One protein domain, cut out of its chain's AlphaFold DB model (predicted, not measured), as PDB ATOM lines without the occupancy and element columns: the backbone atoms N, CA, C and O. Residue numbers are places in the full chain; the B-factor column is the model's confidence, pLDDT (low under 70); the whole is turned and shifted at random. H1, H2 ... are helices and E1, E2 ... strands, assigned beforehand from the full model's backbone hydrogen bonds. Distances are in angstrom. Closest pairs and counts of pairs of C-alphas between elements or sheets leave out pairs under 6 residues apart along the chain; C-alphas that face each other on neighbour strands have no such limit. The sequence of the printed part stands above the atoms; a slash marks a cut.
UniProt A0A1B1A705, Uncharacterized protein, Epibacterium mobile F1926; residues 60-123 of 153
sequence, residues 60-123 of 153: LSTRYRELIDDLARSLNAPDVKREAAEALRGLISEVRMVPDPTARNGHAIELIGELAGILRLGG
ATOM      1  N   LEU A  60     233.321 192.653 315.849       90.56
ATOM      2  CA  LEU A  60     232.486 192.502 317.046       90.56
ATOM      3  C   LEU A  60     231.014 192.311 316.674       90.56
ATOM      4  O   LEU A  60     230.346 191.442 317.227       90.56
ATOM      5  N   SER A  61     230.543 193.055 315.675       90.19
ATOM      6  CA  SER A  61     229.185 192.937 315.147       90.19
ATOM      7  C   SER A  61     228.907 191.550 314.564       90.19
ATOM      8  O   SER A  61     227.835 191.000 314.797       90.19
ATOM      9  N   THR A  62     229.861 190.969 313.829       93.06
ATOM     10  CA  THR A  62     229.729 189.622 313.249       93.06
ATOM     11  C   THR A  62     229.692 188.564 314.341       93.06
ATOM     12  O   THR A  62     228.761 187.766 314.387       93.06
ATOM     13  N   ARG A  63     230.637 188.624 315.286       94.25
ATOM     14  CA  ARG A  63     230.699 187.682 316.407       94.25
ATOM     15  C   ARG A  63     229.446 187.747 317.280       94.25
ATOM     16  O   ARG A  63     228.961 186.721 317.740       94.25
ATOM     17  N   TYR A  64     228.906 188.943 317.502       92.44
ATOM     18  CA  TYR A  64     227.654 189.107 318.234       92.44
ATOM     19  C   TYR A  64     226.481 188.422 317.519       92.44
ATOM     20  O   TYR A  64     225.721 187.706 318.164       92.44
ATOM     21  N   ARG A  65     226.358 188.581 316.191       93.12
ATOM     22  CA  ARG A  65     225.317 187.890 315.408       93.12
ATOM     23  C   ARG A  65     225.441 186.374 315.521       93.12
ATOM     24  O   ARG A  65     224.452 185.721 315.819       93.12
ATOM     25  N   GLU A  66     226.651 185.836 315.369       96.44
ATOM     26  CA  GLU A  66     226.909 184.395 315.502       96.44
ATOM     27  C   GLU A  66     226.474 183.861 316.873       96.44
ATOM     28  O   GLU A  66     225.809 182.830 316.944       96.44
ATOM     29  N   LEU A  67     226.789 184.584 317.955       96.50
ATOM     30  CA  LEU A  67     226.379 184.210 319.311       96.50
ATOM     31  C   LEU A  67     224.855 184.206 319.477       96.50
ATOM     32  O   LEU A  67     224.309 183.288 320.088       96.50
ATOM     33  N   ILE A  68     224.161 185.209 318.934       95.12
ATOM     34  CA  ILE A  68     222.696 185.276 318.994       95.12
ATOM     35  C   ILE A  68     222.059 184.161 318.159       95.12
ATOM     36  O   ILE A  68     221.099 183.540 318.615       95.12
ATOM     37  N   ASP A  69     222.601 183.856 316.982       96.88
ATOM     38  CA  ASP A  69     222.106 182.776 316.126       96.88
ATOM     39  C   ASP A  69     222.315 181.397 316.765       96.88
ATOM     40  O   ASP A  69     221.459 180.515 316.654       96.88
ATOM     41  N   ASP A  70     223.448 181.182 317.434       97.69
ATOM     42  CA  ASP A  70     223.741 179.934 318.143       97.69
ATOM     43  C   ASP A  70     222.866 179.767 319.393       97.69
ATOM     44  O   ASP A  70     222.296 178.695 319.621       97.69
ATOM     45  N   LEU A  71     222.651 180.853 320.145       96.19
ATOM     46  CA  LEU A  71     221.705 180.885 321.259       96.19
ATOM     47  C   LEU A  71     220.278 180.584 320.784       96.19
ATOM     48  O   LEU A  71     219.599 179.732 321.356       96.19
ATOM     49  N   ALA A  72     219.825 181.242 319.714       94.75
ATOM     50  CA  ALA A  72     218.493 181.033 319.156       94.75
ATOM     51  C   ALA A  72     218.293 179.589 318.678       94.75
ATOM     52  O   ALA A  72     217.229 179.014 318.910       94.75
ATOM     53  N   ARG A  73     219.306 178.981 318.046       97.12
ATOM     54  CA  ARG A  73     219.273 177.561 317.661       97.12
ATOM     55  C   ARG A  73     219.183 176.651 318.880       97.12
ATOM     56  O   ARG A  73     218.310 175.788 318.909       97.12
ATOM     57  N   SER A  74     220.016 176.886 319.891       96.69
ATOM     58  CA  SER A  74     220.061 176.075 321.114       96.69
ATOM     59  C   SER A  74     218.739 176.117 321.883       96.69
ATOM     60  O   SER A  74     218.211 175.074 322.249       96.69
ATOM     61  N   LEU A  75     218.128 177.298 322.041       96.19
ATOM     62  CA  LEU A  75     216.824 177.440 322.708       96.19
ATOM     63  C   LEU A  75     215.656 176.820 321.919       96.19
ATOM     64  O   LEU A  75     214.597 176.562 322.488       96.19
ATOM     65  N   ASN A  76     215.823 176.590 320.614       95.31
ATOM     66  CA  ASN A  76     214.813 175.955 319.763       95.31
ATOM     67  C   ASN A  76     215.016 174.443 319.581       95.31
ATOM     68  O   ASN A  76     214.184 173.818 318.915       95.31
ATOM     69  N   ALA A  77     216.071 173.853 320.150       97.06
ATOM     70  CA  ALA A  77     216.294 172.415 320.080       97.06
ATOM     71  C   ALA A  77     215.128 171.654 320.757       97.06
ATOM     72  O   ALA A  77     214.608 172.097 321.785       97.06
ATOM     73  N   PRO A  78     214.619 170.568 320.145       95.75
ATOM     74  CA  PRO A  78     213.317 169.982 320.488       95.75
ATOM     75  C   PRO A  78     213.242 169.415 321.911       95.75
ATOM     76  O   PRO A  78     212.165 169.382 322.503       95.75
ATOM     77  N   ASP A  79     214.379 168.988 322.444       96.44
ATOM     78  CA  ASP A  79     214.589 168.475 323.792       96.44
ATOM     79  C   ASP A  79     214.442 169.556 324.874       96.44
ATOM     80  O   ASP A  79     213.825 169.300 325.906       96.44
ATOM     81  N   VAL A  80     214.928 170.774 324.619       96.12
ATOM     82  CA  VAL A  80     214.928 171.880 325.600       96.12
ATOM     83  C   VAL A  80     213.871 172.953 325.335       96.12
ATOM     84  O   VAL A  80     213.564 173.757 326.214       96.12
ATOM     85  N   LYS A  81     213.255 172.970 324.147       95.56
ATOM     86  CA  LYS A  81     212.345 174.040 323.700       95.56
ATOM     87  C   LYS A  81     211.199 174.331 324.669       95.56
ATOM     88  O   LYS A  81     210.810 175.488 324.829       95.56
ATOM     89  N   ARG A  82     210.621 173.294 325.284       96.75
ATOM     90  CA  ARG A  82     209.506 173.458 326.230       96.75
ATOM     91  C   ARG A  82     209.957 174.214 327.479       96.75
ATOM     92  O   ARG A  82     209.334 175.205 327.839       96.75
ATOM     93  N   GLU A  83     211.046 173.767 328.090       97.19
ATOM     94  CA  GLU A  83     211.609 174.378 329.294       97.19
ATOM     95  C   GLU A  83     212.107 175.802 329.016       97.19
ATOM     96  O   GLU A  83     211.782 176.730 329.753       97.19
ATOM     97  N   ALA A  84     212.790 176.011 327.888       96.75
ATOM     98  CA  ALA A  84     213.203 177.338 327.445       96.75
ATOM     99  C   ALA A  84     212.004 178.291 327.285       96.75
ATOM    100  O   ALA A  84     212.057 179.443 327.717       96.75
ATOM    101  N   ALA A  85     210.897 177.821 326.702       94.69
ATOM    102  CA  ALA A  85     209.685 178.623 326.559       94.69
ATOM    103  C   ALA A  85     209.023 178.941 327.911       94.69
ATOM    104  O   ALA A  85     208.493 180.039 328.078       94.69
ATOM    105  N   GLU A  86     209.045 178.009 328.865       96.44
ATOM    106  CA  GLU A  86     208.557 178.231 330.231       96.44
ATOM    107  C   GLU A  86     209.409 179.290 330.952       96.44
ATOM    108  O   GLU A  86     208.857 180.251 331.489       96.44
ATOM    109  N   ALA A  87     210.740 179.201 330.863       95.94
ATOM    110  CA  ALA A  87     211.655 180.188 331.436       95.94
ATOM    111  C   ALA A  87     211.469 181.589 330.822       95.94
ATOM    112  O   ALA A  87     211.361 182.577 331.546       95.94
ATOM    113  N   LEU A  88     211.348 181.686 329.491       93.56
ATOM    114  CA  LEU A  88     211.088 182.956 328.802       93.56
ATOM    115  C   LEU A  88     209.732 183.561 329.182       93.56
ATOM    116  O   LEU A  88     209.609 184.781 329.278       93.56
ATOM    117  N   ARG A  89     208.709 182.729 329.421       93.62
ATOM    118  CA  ARG A  89     207.416 183.197 329.943       93.62
ATOM    119  C   ARG A  89     207.525 183.708 331.375       93.62
ATOM    120  O   ARG A  89     206.775 184.611 331.718       93.62
ATOM    121  N   GLY A  90     208.462 183.201 332.175       96.31
ATOM    122  CA  GLY A  90     208.747 183.718 333.517       96.31
ATOM    123  C   GLY A  90     209.199 185.183 333.534       96.31
ATOM    124  O   GLY A  90     208.979 185.878 334.518       96.31
ATOM    125  N   LEU A  91     209.752 185.686 332.423       96.25
ATOM    126  CA  LEU A  91     210.126 187.098 332.258       96.25
ATOM    127  C   LEU A  91     208.920 188.023 331.993       96.25
ATOM    128  O   LEU A  91     209.085 189.238 331.845       96.25
ATOM    129  N   ILE A  92     207.716 187.456 331.874       95.38
ATOM    130  CA  ILE A  92     206.460 188.179 331.674       95.38
ATOM    131  C   ILE A  92     205.779 188.335 333.031       95.38
ATOM    132  O   ILE A  92     205.401 187.349 333.658       95.38
ATOM    133  N   SER A  93     205.569 189.576 333.461       95.94
ATOM    134  CA  SER A  93     204.827 189.883 334.686       95.94
ATOM    135  C   SER A  93     203.317 189.877 334.448       95.94
ATOM    136  O   SER A  93     202.570 189.342 335.258       95.94
ATOM    137  N   GLU A  94     202.861 190.458 333.335       93.31
ATOM    138  CA  GLU A  94     201.438 190.532 332.985       93.31
ATOM    139  C   GLU A  94     201.251 190.678 331.467       93.31
ATOM    140  O   GLU A  94     202.098 191.233 330.761       93.31
ATOM    141  N   VAL A  95     200.108 190.204 330.964       93.00
ATOM    142  CA  VAL A  95     199.625 190.464 329.603       93.00
ATOM    143  C   VAL A  95     198.307 191.228 329.699       93.00
ATOM    144  O   VAL A  95     197.297 190.664 330.119       93.00
ATOM    145  N   ARG A  96     198.307 192.503 329.300       90.69
ATOM    146  CA  ARG A  96     197.130 193.381 329.358       90.69
ATOM    147  C   ARG A  96     196.458 193.488 328.005       90.69
ATOM    148  O   ARG A  96     197.117 193.659 326.985       90.69
ATOM    149  N   MET A  97     195.131 193.448 328.003       92.06
ATOM    150  CA  MET A  97     194.331 193.791 326.832       92.06
ATOM    151  C   MET A  97     193.831 195.226 326.986       92.06
ATOM    152  O   MET A  97     193.117 195.537 327.937       92.06
ATOM    153  N   VAL A  98     194.216 196.102 326.064       90.56
ATOM    154  CA  VAL A  98     193.882 197.529 326.093       90.56
ATOM    155  C   VAL A  98     192.958 197.838 324.919       90.56
ATOM    156  O   VAL A  98     193.275 197.449 323.800       90.56
ATOM    157  N   PRO A  99     191.802 198.494 325.119       92.94
ATOM    158  CA  PRO A  99     190.968 198.949 324.012       92.94
ATOM    159  C   PRO A  99     191.749 199.858 323.060       92.94
ATOM    160  O   PRO A  99     192.355 200.835 323.491       92.94
ATOM    161  N   ASP A 100     191.712 199.537 321.771       90.06
ATOM    162  CA  ASP A 100     192.352 200.317 320.715       90.06
ATOM    163  C   ASP A 100     191.411 200.382 319.502       90.06
ATOM    164  O   ASP A 100     191.231 199.377 318.808       90.06
ATOM    165  N   PRO A 101     190.810 201.554 319.221       86.75
ATOM    166  CA  PRO A 101     189.872 201.716 318.113       86.75
ATOM    167  C   PRO A 101     190.534 201.570 316.736       86.75
ATOM    168  O   PRO A 101     189.837 201.396 315.741       86.75
ATOM    169  N   THR A 102     191.867 201.644 316.660       86.88
ATOM    170  CA  THR A 102     192.636 201.477 315.420       86.88
ATOM    171  C   THR A 102     193.110 200.037 315.209       86.88
ATOM    172  O   THR A 102     193.481 199.655 314.094       86.88
ATOM    173  N   ALA A 103     193.062 199.203 316.252       84.94
ATOM    174  CA  ALA A 103     193.418 197.799 316.155       84.94
ATOM    175  C   ALA A 103     192.329 196.999 315.429       84.94
ATOM    176  O   ALA A 103     191.134 197.177 315.653       84.94
ATOM    177  N   ARG A 104     192.752 196.017 314.619       82.25
ATOM    178  CA  ARG A 104     191.859 195.127 313.849       82.25
ATOM    179  C   ARG A 104     190.729 194.518 314.690       82.25
ATOM    180  O   ARG A 104     189.635 194.320 314.178       82.25
ATOM    181  N   ASN A 105     191.014 194.198 315.949       82.62
ATOM    182  CA  ASN A 105     190.087 193.516 316.848       82.62
ATOM    183  C   ASN A 105     189.535 194.449 317.944       82.62
ATOM    184  O   ASN A 105     189.039 193.954 318.950       82.62
ATOM    185  N   GLY A 106     189.687 195.775 317.807       88.75
ATOM    186  CA  GLY A 106     189.264 196.761 318.814       88.75
ATOM    187  C   GLY A 106     190.103 196.777 320.099       88.75
ATOM    188  O   GLY A 106     189.796 197.519 321.032       88.75
ATOM    189  N   HIS A 107     191.156 195.961 320.158       89.00
ATOM    190  CA  HIS A 107     192.042 195.823 321.305       89.00
ATOM    191  C   HIS A 107     193.497 195.632 320.865       89.00
ATOM    192  O   HIS A 107     193.779 194.904 319.906       89.00
ATOM    193  N   ALA A 108     194.413 196.231 321.618       88.19
ATOM    194  CA  ALA A 108     195.842 195.971 321.618       88.19
ATOM    195  C   ALA A 108     196.214 195.036 322.782       88.19
ATOM    196  O   ALA A 108     195.518 194.969 323.798       88.19
ATOM    197  N   ILE A 109     197.315 194.298 322.628       89.25
ATOM    198  CA  ILE A 109     197.868 193.445 323.685       89.25
ATOM    199  C   ILE A 109     199.189 194.061 324.120       89.25
ATOM    200  O   ILE A 109     200.117 194.147 323.323       89.25
ATOM    201  N   GLU A 110     199.280 194.447 325.383       90.56
ATOM    202  CA  GLU A 110     200.489 194.983 325.990       90.56
ATOM    203  C   GLU A 110     201.174 193.917 326.839       90.56
ATOM    204  O   GLU A 110     200.564 193.313 327.725       90.56
ATOM    205  N   LEU A 111     202.465 193.714 326.585       92.56
ATOM    206  CA  LEU A 111     203.320 192.902 327.436       92.56
ATOM    207  C   LEU A 111     203.959 193.759 328.537       92.56
ATOM    208  O   LEU A 111     204.572 194.791 328.249       92.56
ATOM    209  N   ILE A 112     203.872 193.299 329.784       92.94
ATOM    210  CA  ILE A 112     204.559 193.888 330.938       92.94
ATOM    211  C   ILE A 112     205.560 192.876 331.495       92.94
ATOM    212  O   ILE A 112     205.253 191.693 331.630       92.94
ATOM    213  N   GLY A 113     206.756 193.355 331.834       93.81
ATOM    214  CA  GLY A 113     207.823 192.565 332.448       93.81
ATOM    215  C   GLY A 113     209.183 192.844 331.822       93.81
ATOM    216  O   GLY A 113     209.329 193.716 330.960       93.81
ATOM    217  N   GLU A 114     210.182 192.074 332.232       95.88
ATOM    218  CA  GLU A 114     211.555 192.182 331.731       95.88
ATOM    219  C   GLU A 114     211.632 191.882 330.234       95.88
ATOM    220  O   GLU A 114     212.306 192.595 329.487       95.88
ATOM    221  N   LEU A 115     210.850 190.901 329.763       94.06
ATOM    222  CA  LEU A 115     210.784 190.575 328.341       94.06
ATOM    223  C   LEU A 115     210.301 191.769 327.505       94.06
ATOM    224  O   LEU A 115     210.827 192.014 326.422       94.06
ATOM    225  N   ALA A 116     209.354 192.559 328.017       91.50
ATOM    226  CA  ALA A 116     208.899 193.769 327.335       91.50
ATOM    227  C   ALA A 116     210.007 194.833 327.236       91.50
ATOM    228  O   ALA A 116     210.078 195.555 326.242       91.50
ATOM    229  N   GLY A 117     210.880 194.923 328.244       91.81
ATOM    230  CA  GLY A 117     212.057 195.793 328.223       91.81
ATOM    231  C   GLY A 117     213.084 195.358 327.177       91.81
ATOM    232  O   GLY A 117     213.525 196.174 326.371       91.81
ATOM    233  N   ILE A 118     213.399 194.060 327.133       91.88
ATOM    234  CA  ILE A 118     214.332 193.484 326.151       91.88
ATOM    235  C   ILE A 118     213.827 193.705 324.719       91.88
ATOM    236  O   ILE A 118     214.592 194.130 323.854       91.88
ATOM    237  N   LEU A 119     212.535 193.472 324.465       90.88
ATOM    238  CA  LEU A 119     211.944 193.684 323.141       90.88
ATOM    239  C   LEU A 119     212.048 195.151 322.696       90.88
ATOM    240  O   LEU A 119     212.456 195.413 321.564       90.88
ATOM    241  N   ARG A 120     211.781 196.102 323.600       89.69
ATOM    242  CA  ARG A 120     211.915 197.541 323.319       89.69
ATOM    243  C   ARG A 120     213.350 197.948 322.988       89.69
ATOM    244  O   ARG A 120     213.546 198.747 322.078       89.69
ATOM    245  N   LEU A 121     214.348 197.381 323.671       88.88
ATOM    246  CA  LEU A 121     215.764 197.613 323.348       88.88
ATOM    247  C   LEU A 121     216.114 197.145 321.930       88.88
ATOM    248  O   LEU A 121     216.908 197.784 321.247       88.88
ATOM    249  N   GLY A 122     215.489 196.058 321.473       86.31
ATOM    250  CA  GLY A 122     215.610 195.559 320.103       86.31
ATOM    251  C   GLY A 122     214.807 196.344 319.059       86.31
ATOM    252  O   GLY A 122     214.760 195.921 317.906       86.31
ATOM    253  N   GLY A 123     214.147 197.443 319.439       84.56
ATOM    254  CA  GLY A 123     213.277 198.218 318.551       84.56
ATOM    255  C   GLY A 123     211.957 197.520 318.212       84.56
ATOM    256  O   GLY A 123     211.285 197.909 317.258       84.56
TER     257      GLY A 123
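What this domain is: This is residues 60 to 123 of the 153 residues of an uncharacterized protein of Epibacterium mobile F1926 (UniProt A0A1B1A705). Picture an open, loosely joined model: the long helix H1 at one end, the short helix H2 making a corner with it, and a two-stranded hairpin of E1 and E2 reaching away to the other end. The last helix, H3, comes straight off the base of that hairpin, near the middle of the model, while residues 60 to 72 of H1 stick out free with a gap between H1 and H3. The printed part has 64 residues, with three named helices and two named strands in the order H1, H2, E1, E2, H3; the sheet has the order E1 - E2, antiparallel, and the class is mixed, helices and strands. The whole is only just loose, close to extended, with a radius of gyration of the C-alphas of 15.6 A and spans of 42 by 29 by 21 A.

Where its parts are: Find C-alpha 60 at (232.486, 192.502, 317.046); from there H1, residues 60 to 75, runs 22.5 A to C-alpha 75 at (216.824, 177.440, 322.708). After a tight link of 5 residues comes H2, residues 81 to 90, 14.2 A long. One residue further begins E1, residues 92 to 99, 20.4 A long. A short link of 7 residues leads to E2, residues 107 to 113, 19.6 A long. H3, residues 114 to 121, follows with no residue between and runs 10.8 A to C-alpha 121 at (215.764, 197.613, 323.348).

How they stand to each other: Start at H1, which is close to H2 but not clearly touching it: their closest C-alphas, those of Leu 75 and Lys 81, are 5.7 A apart. Their lines are only just about perpendicular, at 72 degrees. H2 is also close to H3 but not clearly touching, with Leu 88 and Leu 115 the closest C-alphas at 7.6 A, and their lines are about perpendicular at 89 degrees. E1 and E2 form an antiparallel hairpin, their directions at 159 degrees; look for N 96 and O 110 at 2.9 A and N 108 and O 98 at 2.7 A, both within hydrogen-bond range. The closest C-alphas of E1 and H3, those of Ile 92 and Leu 115, are 6.0 A apart. H1 is apart from E1, E2 and H3, and H2 is apart from E2. In H1, H2 and H3 every O i to N i+4 pair is within hydrogen-bond range.

The domain as a whole: The two C-alphas farthest apart, those of Leu 60 and Pro 101, are 43.6 A apart. The printed part runs from residue 60 to 123 without a cut, and no link is long. The mean pLDDT of the printed part is 92.8, and no printed residue is under 70.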